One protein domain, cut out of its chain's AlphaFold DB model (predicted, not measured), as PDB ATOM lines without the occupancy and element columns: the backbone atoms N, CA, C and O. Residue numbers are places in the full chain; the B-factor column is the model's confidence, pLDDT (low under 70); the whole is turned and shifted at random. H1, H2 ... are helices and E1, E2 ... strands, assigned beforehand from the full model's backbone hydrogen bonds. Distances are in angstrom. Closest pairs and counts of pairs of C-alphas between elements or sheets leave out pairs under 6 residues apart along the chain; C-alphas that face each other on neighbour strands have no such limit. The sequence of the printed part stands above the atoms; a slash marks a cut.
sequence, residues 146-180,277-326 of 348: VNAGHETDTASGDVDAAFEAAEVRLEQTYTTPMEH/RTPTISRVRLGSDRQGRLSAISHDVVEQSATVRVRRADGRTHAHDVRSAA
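This is residues 146 to 180 and 277 to 326 of the 348 residues of the protein "Aldehyde oxidase and xanthine dehydrogenase, a/b hammerhead domain" of Janibacter indicus (UniProt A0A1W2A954). One twisted sheet of five long and short strands has the small helix H1 across one face near one end, with no named element over the other face; loop residues 308 to 313 stick out beyond the opposite end. The 85 printed residues run E1 H1 E2 E3 E4 E5, and the mixed sheet's order is E1 E5 E4 E3 E2. It is mostly strand and loose, radius of gyration of the C-alphas 15.5 A, spanning 47 by 25 by 22 A.

Find C-alpha 153 at (146.556, 153.495, 95.124), where E1, residues 153 to 156, begins; H1, 159 to 164, follows. Then read E2, 168 to 176, 25.7 A; E3, 280 to 288, 25.4 A; E4, 294 to 304, 30.0 A; and E5, 317 to 325, 26.8 A, ending at (132.357, 154.264, 93.633).

Hairpins E3 and E4 (N 283 to O 300, 2.8 A) and E4 and E5 (N 301 to O 320, 2.8 A) make a meander, each strand the antiparallel neighbour of the one before. E2 is antiparallel to E3, N 172 to O 284 being 3.0 A; E1 is parallel to E5, N 154 to O 321 being 2.9 A; these four pairs are within hydrogen-bond range, as is every O i to N i+4 pair in H1. H1 is on the sheet at a height of 7.1 A, across the strands, over E4 and only just not over E3, on which 2 of its C-alphas fall; C-alphas 163 and 287 are the closest of H1 and E3, 4.8 A.

Residues 181 to 276 are cut out, with 6.4 A between C-alphas 180 and 277. The link E4 to E5 is long, and residues 307 to 326 have pLDDT under 70.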
ATOM      1  N   VAL A 146     152.026 147.270  97.247       80.62
ATOM      2  CA  VAL A 146     151.738 146.689  98.559       80.62
ATOM      3  C   VAL A 146     151.682 145.161  98.493       80.62
ATOM      4  O   VAL A 146     151.974 144.528  97.476       80.62
ATOM      5  N   ASN A 147     151.355 144.531  99.624       72.38
ATOM      6  CA  ASN A 147     151.363 143.081  99.774       72.38
ATOM      7  C   ASN A 147     150.639 142.359  98.620       72.38
ATOM      8  O   ASN A 147     149.559 142.765  98.205       72.38
ATOM      9  N   ALA A 148     151.229 141.251  98.162       75.00
ATOM     10  CA  ALA A 148     150.820 140.482  96.983       75.00
ATOM     11  C   ALA A 148     150.991 141.187  95.617       75.00
ATOM     12  O   ALA A 148     150.486 140.673  94.622       75.00
ATOM     13  N   GLY A 149     151.752 142.287  95.554       79.75
ATOM     14  CA  GLY A 149     152.088 142.977  94.302       79.75
ATOM     15  C   GLY A 149     150.937 143.819  93.757       79.75
ATOM     16  O   GLY A 149     150.762 143.938  92.548       79.75
ATOM     17  N   HIS A 150     150.084 144.324  94.647       81.12
ATOM     18  CA  HIS A 150     148.998 145.224  94.271       81.12
ATOM     19  C   HIS A 150     149.502 146.662  94.216       81.12
ATOM     20  O   HIS A 150     150.335 147.040  95.034       81.12
ATOM     21  N   GLU A 151     148.971 147.460  93.289       87.31
ATOM     22  CA  GLU A 151     149.205 148.907  93.273       87.31
ATOM     23  C   GLU A 151     148.772 149.522  94.607       87.31
ATOM     24  O   GLU A 151     147.765 149.117  95.195       87.31
ATOM     25  N   THR A 152     149.545 150.495  95.077       85.44
ATOM     26  CA  THR A 152     149.294 151.157  96.359       85.44
ATOM     27  C   THR A 152     148.042 152.016  96.351       85.44
ATOM     28  O   THR A 152     147.316 152.048  97.335       85.44
ATOM     29  N   ASP A 153     147.766 152.696  95.246       89.06
ATOM     30  CA  ASP A 153     146.556 153.495  95.124       89.06
ATOM     31  C   ASP A 153     145.651 152.858  94.079       89.06
ATOM     32  O   ASP A 153     146.054 152.624  92.941       89.06
ATOM     33  N   THR A 154     144.408 152.575  94.460       88.12
ATOM     34  CA  THR A 154     143.414 151.993  93.556       88.12
ATOM     35  C   THR A 154     142.157 152.844  93.543       88.12
ATOM     36  O   THR A 154     141.662 153.277  94.583       88.12
ATOM     37  N   ALA A 155     141.617 153.088  92.350       89.94
ATOM     38  CA  ALA A 155     140.422 153.899  92.171       89.94
ATOM     39  C   ALA A 155     139.458 153.266  91.165       89.94
ATOM     40  O   ALA A 155     139.859 152.766  90.115       89.94
ATOM     41  N   SER A 156     138.163 153.331  91.467       92.69
ATOM     42  CA  SER A 156     137.092 152.962  90.541       92.69
ATOM     43  C   SER A 156     135.969 153.993  90.595       92.69
ATOM     44  O   SER A 156     135.391 154.220  91.657       92.69
ATOM     45  N   GLY A 157     135.658 154.606  89.448       93.12
ATOM     46  CA  GLY A 157     134.670 155.682  89.322       93.12
ATOM     47  C   GLY A 157     135.093 157.005  89.977       93.12
ATOM     48  O   GLY A 157     136.252 157.192  90.338       93.12
ATOM     49  N   ASP A 158     134.141 157.934  90.109       93.75
ATOM     50  CA  ASP A 158     134.347 159.244  90.744       93.75
ATOM     51  C   ASP A 158     133.809 159.222  92.183       93.75
ATOM     52  O   ASP A 158     132.630 159.477  92.444       93.75
ATOM     53  N   VAL A 159     134.674 158.822  93.117       93.56
ATOM     54  CA  VAL A 159     134.307 158.632  94.530       93.56
ATOM     55  C   VAL A 159     133.995 159.948  95.221       93.56
ATOM     56  O   VAL A 159     133.072 159.992  96.033       93.56
ATOM     57  N   ASP A 160     134.724 161.012  94.892       94.75
ATOM     58  CA  ASP A 160     134.512 162.318  95.507       94.75
ATOM     59  C   ASP A 160     133.154 162.886  95.076       94.75
ATOM     60  O   ASP A 160     132.360 163.272  95.934       94.75
ATOM     61  N   ALA A 161     132.803 162.815  93.786       96.38
ATOM     62  CA  ALA A 161     131.469 163.207  93.334       96.38
ATOM     63  C   ALA A 161     130.359 162.328  93.939       96.38
ATOM     64  O   ALA A 161     129.317 162.841  94.352       96.38
ATOM     65  N   ALA A 162     130.564 161.009  94.027       96.44
ATOM     66  CA  ALA A 162     129.579 160.088  94.600       96.44
ATOM     67  C   ALA A 162     129.369 160.297  96.112       96.44
ATOM     68  O   ALA A 162     128.247 160.139  96.606       96.44
ATOM     69  N   PHE A 163     130.423 160.665  96.846       97.00
ATOM     70  CA  PHE A 163     130.350 161.035  98.258       97.00
ATOM     71  C   PHE A 163     129.625 162.374  98.430       97.00
ATOM     72  O   PHE A 163     128.698 162.475  99.233       97.00
ATOM     73  N   GLU A 164     129.963 163.367  97.603       97.31
ATOM     74  CA  GLU A 164     129.316 164.684  97.593       97.31
ATOM     75  C   GLU A 164     127.866 164.673  97.091       97.31
ATOM     76  O   GLU A 164     127.130 165.635  97.312       97.31
ATOM     77  N   ALA A 165     127.413 163.596  96.453       97.06
ATOM     78  CA  ALA A 165     126.017 163.404  96.067       97.06
ATOM     79  C   ALA A 165     125.203 162.596  97.096       97.06
ATOM     80  O   ALA A 165     123.975 162.568  97.014       97.06
ATOM     81  N   ALA A 166     125.850 161.935  98.061       97.81
ATOM     82  CA  ALA A 166     125.177 161.040  99.000       97.81
ATOM     83  C   ALA A 166     124.269 161.794  99.992       97.81
ATOM     84  O   ALA A 166     124.617 162.883 100.465       97.81
ATOM     85  N   GLU A 167     123.124 161.186 100.337       97.94
ATOM     86  CA  GLU A 167     122.174 161.716 101.332       97.94
ATOM     87  C   GLU A 167     122.686 161.565 102.769       97.94
ATOM     88  O   GLU A 167     122.412 162.408 103.622       97.94
ATOM     89  N   VAL A 168     123.410 160.478 103.044       98.12
ATOM     90  CA  VAL A 168     124.060 160.197 104.324       98.12
ATOM     91  C   VAL A 168     125.556 160.086 104.069       98.12
ATOM     92  O   VAL A 168     125.987 159.340 103.191       98.12
ATOM     93  N   ARG A 169     126.350 160.834 104.836       98.38
ATOM     94  CA  ARG A 169     127.811 160.863 104.725       98.38
ATOM     95  C   ARG A 169     128.429 160.634 106.088       98.38
ATOM     96  O   ARG A 169     128.042 161.274 107.064       98.38
ATOM     97  N   LEU A 170     129.392 159.728 106.133       97.69
ATOM     98  CA  LEU A 170     130.218 159.459 107.294       97.69
ATOM     99  C   LEU A 170     131.674 159.665 106.889       97.69
ATOM    100  O   LEU A 170     132.147 159.022 105.959       97.69
ATOM    101  N   GLU A 171     132.380 160.508 107.626       97.94
ATOM    102  CA  GLU A 171     133.832 160.624 107.557       97.94
ATOM    103  C   GLU A 171     134.383 160.463 108.966       97.94
ATOM    104  O   GLU A 171     133.924 161.140 109.887       97.94
ATOM    105  N   GLN A 172     135.295 159.512 109.149       98.19
ATOM    106  CA  GLN A 172     135.896 159.202 110.444       98.19
ATOM    107  C   GLN A 172     137.357 158.795 110.274       98.19
ATOM    108  O   GLN A 172     137.709 158.095 109.323       98.19
ATOM    109  N   THR A 173     138.182 159.182 111.244       97.94
ATOM    110  CA  THR A 173     139.574 158.739 111.348       97.94
ATOM    111  C   THR A 173     139.693 157.717 112.466       97.94
ATOM    112  O   THR A 173     139.307 157.975 113.604       97.94
ATOM    113  N   TYR A 174     140.258 156.562 112.139       97.75
ATOM    114  CA  TYR A 174     140.536 155.469 113.058       97.75
ATOM    115  C   TYR A 174     142.038 155.264 113.170       97.75
ATOM    116  O   TYR A 174     142.778 155.497 112.218       97.75
ATOM    117  N   THR A 175     142.492 154.774 114.316       97.12
ATOM    118  CA  THR A 175     143.895 154.414 114.518       97.12
ATOM    119  C   THR A 175     144.009 153.002 115.059       97.12
ATOM    120  O   THR A 175     143.208 152.610 115.911       97.12
ATOM    121  N   THR A 176     145.033 152.266 114.637       96.31
ATOM    122  CA  THR A 176     145.426 151.006 115.285       96.31
ATOM    123  C   THR A 176     146.747 151.188 116.025       96.31
ATOM    124  O   THR A 176     147.631 151.874 115.507       96.31
ATOM    125  N   PRO A 177     146.912 150.596 117.220       95.81
ATOM    126  CA  PRO A 177     148.177 150.647 117.933       95.81
ATOM    127  C   PRO A 177     149.221 149.732 117.279       95.81
ATOM    128  O   PRO A 177     148.916 148.910 116.412       95.81
ATOM    129  N   MET A 178     150.455 149.868 117.751       93.56
ATOM    130  CA  MET A 178     151.510 148.889 117.527       93.56
ATOM    131  C   MET A 178     151.185 147.587 118.270       93.56
ATOM    132  O   MET A 178     150.900 147.625 119.465       93.56
ATOM    133  N   GLU A 179     151.266 146.444 117.587       95.38
ATOM    134  CA  GLU A 179     150.953 145.131 118.171       95.38
ATOM    135  C   GLU A 179     152.090 144.130 117.940       95.38
ATOM    136  O   GLU A 179     152.528 143.905 116.809       95.38
ATOM    137  N   HIS A 180     152.529 143.467 119.010       95.31
ATOM    138  CA  HIS A 180     153.550 142.418 118.953       95.31
ATOM    139  C   HIS A 180     152.919 141.032 119.064       95.31
ATOM    140  O   HIS A 180     152.071 140.768 119.916       95.31
ATOM    141  N   ARG A 277     153.171 144.415 114.072       91.75
ATOM    142  CA  ARG A 277     152.150 145.124 113.300       91.75
ATOM    143  C   ARG A 277     152.258 146.602 113.637       91.75
ATOM    144  O   ARG A 277     152.062 147.000 114.783       91.75
ATOM    145  N   THR A 278     152.597 147.371 112.626       91.12
ATOM    146  CA  THR A 278     152.747 148.822 112.643       91.12
ATOM    147  C   THR A 278     151.432 149.516 113.013       91.12
ATOM    148  O   THR A 278     150.341 149.032 112.681       91.12
ATOM    149  N   PRO A 279     151.504 150.644 113.738       93.69
ATOM    150  CA  PRO A 279     150.341 151.488 113.944       93.69
ATOM    151  C   PRO A 279     149.895 152.113 112.616       93.69
ATOM    152  O   PRO A 279     150.719 152.428 111.755       93.69
ATOM    153  N   THR A 280     148.586 152.321 112.476       95.19
ATOM    154  CA  THR A 280     147.987 152.937 111.283       95.19
ATOM    155  C   THR A 280     147.098 154.117 111.658       95.19
ATOM    156  O   THR A 280     146.515 154.135 112.744       95.19
ATOM    157  N   ILE A 281     146.969 155.081 110.748       97.31
ATOM    158  CA  ILE A 281     145.950 156.133 110.754       97.31
ATOM    159  C   ILE A 281     145.108 155.920 109.496       97.31
ATOM    160  O   ILE A 281     145.613 156.047 108.390       97.31
ATOM    161  N   SER A 282     143.839 155.561 109.657       96.62
ATOM    162  CA  SER A 282     142.907 155.269 108.566       96.62
ATOM    163  C   SER A 282     141.794 156.306 108.524       96.62
ATOM    164  O   SER A 282     140.958 156.339 109.428       96.62
ATOM    165  N   ARG A 283     141.736 157.115 107.468       97.50
ATOM    166  CA  ARG A 283     140.593 157.981 107.175       97.50
ATOM    167  C   ARG A 283     139.615 157.226 106.283       97.50
ATOM    168  O   ARG A 283     139.959 156.819 105.180       97.50
ATOM    169  N   VAL A 284     138.392 157.038 106.767       97.50
ATOM    170  CA  VAL A 284     137.338 156.297 106.069       97.50
ATOM    171  C   VAL A 284     136.173 157.231 105.770       97.50
ATOM    172  O   VAL A 284     135.600 157.831 106.684       97.50
ATOM    173  N   ARG A 285     135.799 157.314 104.492       98.00
ATOM    174  CA  ARG A 285     134.632 158.040 103.985       98.00
ATOM    175  C   ARG A 285     133.623 157.061 103.399       98.00
ATOM    176  O   ARG A 285     133.963 156.262 102.528       98.00
ATOM    177  N   LEU A 286     132.378 157.140 103.861       98.19
ATOM    178  CA  LEU A 286     131.248 156.351 103.369       98.19
ATOM    179  C   LEU A 286     130.103 157.286 102.971       98.19
ATOM    180  O   LEU A 286     129.644 158.089 103.783       98.19
ATOM    181  N   GLY A 287     129.625 157.157 101.736       98.19
ATOM    182  CA  GLY A 287     128.410 157.807 101.250       98.19
ATOM    183  C   GLY A 287     127.315 156.772 101.013       98.19
ATOM    184  O   GLY A 287     127.579 155.738 100.397       98.19
ATOM    185  N   SER A 288     126.096 157.032 101.486       98.12
ATOM    186  CA  SER A 288     124.931 156.177 101.242       98.12
ATOM    187  C   SER A 288     123.636 156.961 101.028       98.12
ATOM    188  O   SER A 288     123.538 158.156 101.317       98.12
ATOM    189  N   ASP A 289     122.603 156.265 100.560       97.44
ATOM    190  CA  ASP A 289     121.219 156.723 100.715       97.44
ATOM    191  C   ASP A 289     120.689 156.463 102.144       97.44
ATOM    192  O   ASP A 289     121.386 155.903 103.002       97.44
ATOM    193  N   ARG A 290     119.435 156.851 102.414       96.88
ATOM    194  CA  ARG A 290     118.775 156.614 103.714       96.88
ATOM    195  C   ARG A 290     118.375 155.158 103.966       96.88
ATOM    196  O   ARG A 290     117.996 154.823 105.085       96.88
ATOM    197  N   GLN A 291     118.445 154.301 102.952       96.69
ATOM    198  CA  GLN A 291     118.202 152.864 103.049       96.69
ATOM    199  C   GLN A 291     119.500 152.086 103.334       96.69
ATOM    200  O   GLN A 291     119.451 150.872 103.522       96.69
ATOM    201  N   GLY A 292     120.645 152.777 103.403       95.00
ATOM    202  CA  GLY A 292     121.954 152.202 103.704       95.00
ATOM    203  C   GLY A 292     122.684 151.639 102.486       95.00
ATOM    204  O   GLY A 292     123.674 150.927 102.643       95.00
ATOM    205  N   ARG A 293     122.231 151.933 101.263       96.75
ATOM    206  CA  ARG A 293     122.955 151.545 100.052       96.75
ATOM    207  C   ARG A 293     124.133 152.484  99.832       96.75
ATOM    208  O   ARG A 293     123.936 153.681  99.628       96.75
ATOM    209  N   LEU A 294     125.337 151.921  99.823       97.25
ATOM    210  CA  LEU A 294     126.575 152.663  99.601       97.25
ATOM    211  C   LEU A 294     126.691 153.132  98.145       97.25
ATOM    212  O   LEU A 294     126.509 152.344  97.217       97.25
ATOM    213  N   SER A 295     127.012 154.412  97.964       96.25
ATOM    214  CA  SER A 295     127.376 155.029  96.683       96.25
ATOM    215  C   SER A 295     128.872 155.331  96.593       96.25
ATOM    216  O   SER A 295     129.431 155.294  95.499       96.25
ATOM    217  N   ALA A 296     129.530 155.586  97.729       96.81
ATOM    218  CA  ALA A 296     130.946 155.930  97.795       96.81
ATOM    219  C   ALA A 296     131.629 155.267  98.993       96.81
ATOM    220  O   ALA A 296     131.094 155.284 100.104       96.81
ATOM    221  N   ILE A 297     132.822 154.723  98.758       97.38
ATOM    222  CA  ILE A 297     133.740 154.235  99.786       97.38
ATOM    223  C   ILE A 297     135.138 154.753  99.438       97.38
ATOM    224  O   ILE A 297     135.651 154.478  98.354       97.38
ATOM    225  N   SER A 298     135.759 155.484 100.359       96.75
ATOM    226  CA  SER A 298     137.170 155.875 100.284       96.75
ATOM    227  C   SER A 298     137.851 155.528 101.601       96.75
ATOM    228  O   SER A 298     137.284 155.731 102.678       96.75
ATOM    229  N   HIS A 299     139.047 154.955 101.506       95.44
ATOM    230  CA  HIS A 299     139.878 154.577 102.639       95.44
ATOM    231  C   HIS A 299     141.318 154.989 102.349       95.44
ATOM    232  O   HIS A 299     142.022 154.303 101.615       95.44
ATOM    233  N   ASP A 300     141.735 156.092 102.966       93.56
ATOM    234  CA  ASP A 300     143.132 156.516 102.991       93.56
ATOM    235  C   ASP A 300     143.780 155.947 104.256       93.56
ATOM    236  O   ASP A 300     143.263 156.147 105.362       93.56
ATOM    237  N   VAL A 301     144.906 155.255 104.135       93.75
ATOM    238  CA  VAL A 301     145.665 154.744 105.280       93.75
ATOM    239  C   VAL A 301     147.095 155.251 105.251       93.75
ATOM    240  O   VAL A 301     147.748 155.254 104.218       93.75
ATOM    241  N   VAL A 302     147.577 155.668 106.416       93.31
ATOM    242  CA  VAL A 302     148.963 156.042 106.674       93.31
ATOM    243  C   VAL A 302     149.541 155.059 107.692       93.31
ATOM    244  O   VAL A 302     148.959 154.853 108.758       93.31
ATOM    245  N   GLU A 303     150.672 154.441 107.371       90.69
ATOM    246  CA  GLU A 303     151.319 153.388 108.161       90.69
ATOM    247  C   GLU A 303     152.792 153.721 108.428       90.69
ATOM    248  O   GLU A 303     153.527 154.153 107.536       90.69
ATOM    249  N   GLN A 304     153.245 153.490 109.661       88.44
ATOM    250  CA  GLN A 304     154.657 153.636 110.013       88.44
ATOM    251  C   GLN A 304     155.529 152.623 109.259       88.44
ATOM    252  O   GLN A 304     155.229 151.433 109.244       88.44
ATOM    253  N   SER A 305     156.664 153.070 108.721       80.81
ATOM    254  CA  SER A 305     157.666 152.199 108.099       80.81
ATOM    255  C   SER A 305     159.086 152.560 108.545       80.81
ATOM    256  O   SER A 305     159.296 153.516 109.294       80.81
ATOM    257  N   ALA A 306     160.069 151.760 108.126       73.06
ATOM    258  CA  ALA A 306     161.476 151.929 108.475       73.06
ATOM    259  C   ALA A 306     162.335 152.222 107.238       73.06
ATOM    260  O   ALA A 306     162.265 151.532 106.222       73.06
ATOM    261  N   THR A 307     163.252 153.180 107.371       64.06
ATOM    262  CA  THR A 307     164.228 153.536 106.325       64.06
ATOM    263  C   THR A 307     165.276 152.466 106.080       64.06
ATOM    264  O   THR A 307     166.003 152.551 105.101       64.06
ATOM    265  N   VAL A 308     165.377 151.455 106.949       59.69
ATOM    266  CA  VAL A 308     166.301 150.332 106.756       59.69
ATOM    267  C   VAL A 308     166.039 149.701 105.395       59.69
ATOM    268  O   VAL A 308     166.954 149.660 104.581       59.69
ATOM    269  N   ARG A 309     164.788 149.332 105.090       50.75
ATOM    270  CA  ARG A 309     164.381 148.702 103.816       50.75
ATOM    271  C   ARG A 309     164.416 149.639 102.609       50.75
ATOM    272  O   ARG A 309     164.390 149.184 101.472       50.75
ATOM    273  N   VAL A 310     164.508 150.944 102.843       39.38
ATOM    274  CA  VAL A 310     164.431 151.972 101.809       39.38
ATOM    275  C   VAL A 310     165.735 152.753 101.844       39.38
ATOM    276  O   VAL A 310     165.850 153.772 102.520       39.38
ATOM    277  N   ARG A 311     166.740 152.317 101.074       32.84
ATOM    278  CA  ARG A 311     167.991 153.075 100.842       32.84
ATOM    279  C   ARG A 311     167.765 154.346  99.998       32.84
ATOM    280  O   ARG A 311     168.550 154.688  99.117       32.84
ATOM    281  N   ARG A 312     166.672 155.059 100.261       27.53
ATOM    282  CA  ARG A 312     166.367 156.406  99.793       27.53
ATOM    283  C   ARG A 312     165.802 157.192 100.981       27.53
ATOM    284  O   ARG A 312     164.607 157.154 101.214       27.53
ATOM    285  N   ALA A 313     166.725 157.844 101.696       26.88
ATOM    286  CA  ALA A 313     166.602 159.041 102.540       26.88
ATOM    287  C   ALA A 313     165.440 159.134 103.562       26.88
ATOM    288  O   ALA A 313     164.296 159.208 103.173       26.88
ATOM    289  N   ASP A 314     165.769 159.329 104.844       30.70
ATOM    290  CA  ASP A 314     164.958 160.049 105.856       30.70
ATOM    291  C   ASP A 314     163.702 159.314 106.359       30.70
ATOM    292  O   ASP A 314     163.040 158.650 105.588       30.70
ATOM    293  N   GLY A 315     163.394 159.340 107.663       31.97
ATOM    294  CA  GLY A 315     162.308 158.553 108.283       31.97
ATOM    295  C   GLY A 315     160.979 158.652 107.526       31.97
ATOM    296  O   GLY A 315     160.374 159.713 107.535       31.97
ATOM    297  N   ARG A 316     160.514 157.570 106.881       46.03
ATOM    298  CA  ARG A 316     159.317 157.630 106.024       46.03
ATOM    299  C   ARG A 316     158.168 156.792 106.543       46.03
ATOM    300  O   ARG A 316     158.330 155.637 106.930       46.03
ATOM    301  N   THR A 317     156.994 157.388 106.452       41.62
ATOM    302  CA  THR A 317     155.690 156.767 106.676       41.62
ATOM    303  C   THR A 317     155.033 156.577 105.305       41.62
ATOM    304  O   THR A 317     155.220 157.417 104.422       41.62
ATOM    305  N   HIS A 318     154.326 155.469 105.080       43.81
ATOM    306  CA  HIS A 318     153.700 155.189 103.782       43.81
ATOM    307  C   HIS A 318     152.219 155.520 103.799       43.81
ATOM    308  O   HIS A 318     151.564 155.309 104.816       43.81
ATOM    309  N   ALA A 319     151.708 156.008 102.673       36.06
ATOM    310  CA  ALA A 319     150.286 156.208 102.435       36.06
ATOM    311  C   ALA A 319     149.782 155.199 101.391       36.06
ATOM    312  O   ALA A 319     150.519 154.848 100.475       36.06
ATOM    313  N   HIS A 320     148.549 154.732 101.548       34.81
ATOM    314  CA  HIS A 320     147.854 153.855 100.609       34.81
ATOM    315  C   HIS A 320     146.386 154.256 100.548       34.81
ATOM    316  O   HIS A 320     145.759 154.463 101.590       34.81
ATOM    317  N   ASP A 321     145.824 154.338  99.351       36.97
ATOM    318  CA  ASP A 321     144.468 154.822  99.129       36.97
ATOM    319  C   ASP A 321     143.637 153.825  98.310       36.97
ATOM    320  O   ASP A 321     143.977 153.439  97.193       36.97
ATOM    321  N   VAL A 322     142.502 153.399  98.867       51.25
ATOM    322  CA  VAL A 322     141.502 152.608  98.138       51.25
ATOM    323  C   VAL A 322     140.243 153.431  97.978       51.25
ATOM    324  O   VAL A 322     139.538 153.735  98.946       51.25
ATOM    325  N   ARG A 323     139.895 153.713  96.726       40.81
ATOM    326  CA  ARG A 323     138.696 154.450  96.339       40.81
ATOM    327  C   ARG A 323     137.808 153.573  95.466       40.81
ATOM    328  O   ARG A 323     138.207 153.112  94.402       40.81
ATOM    329  N   SER A 324     136.560 153.365  95.872       33.59
ATOM    330  CA  SER A 324     135.560 152.717  95.019       33.59
ATOM    331  C   SER A 324     134.227 153.465  95.036       33.59
ATOM    332  O   SER A 324     133.672 153.772  96.093       33.59
ATOM    333  N   ALA A 325     133.708 153.767  93.848       30.11
ATOM    334  CA  ALA A 325     132.357 154.264  93.633       30.11
ATOM    335  C   ALA A 325     131.490 153.096  93.159       30.11
ATOM    336  O   ALA A 325     131.858 152.367  92.233       30.11
ATOM    337  N   ALA A 326     130.334 152.901  93.790       32.75
ATOM    338  CA  ALA A 326     129.382 151.906  93.316       32.75
ATOM    339  C   ALA A 326     128.671 152.440  92.058       32.75
ATOM    340  O   ALA A 326     128.260 153.604  92.042       32.75
TER     341      ALA A 326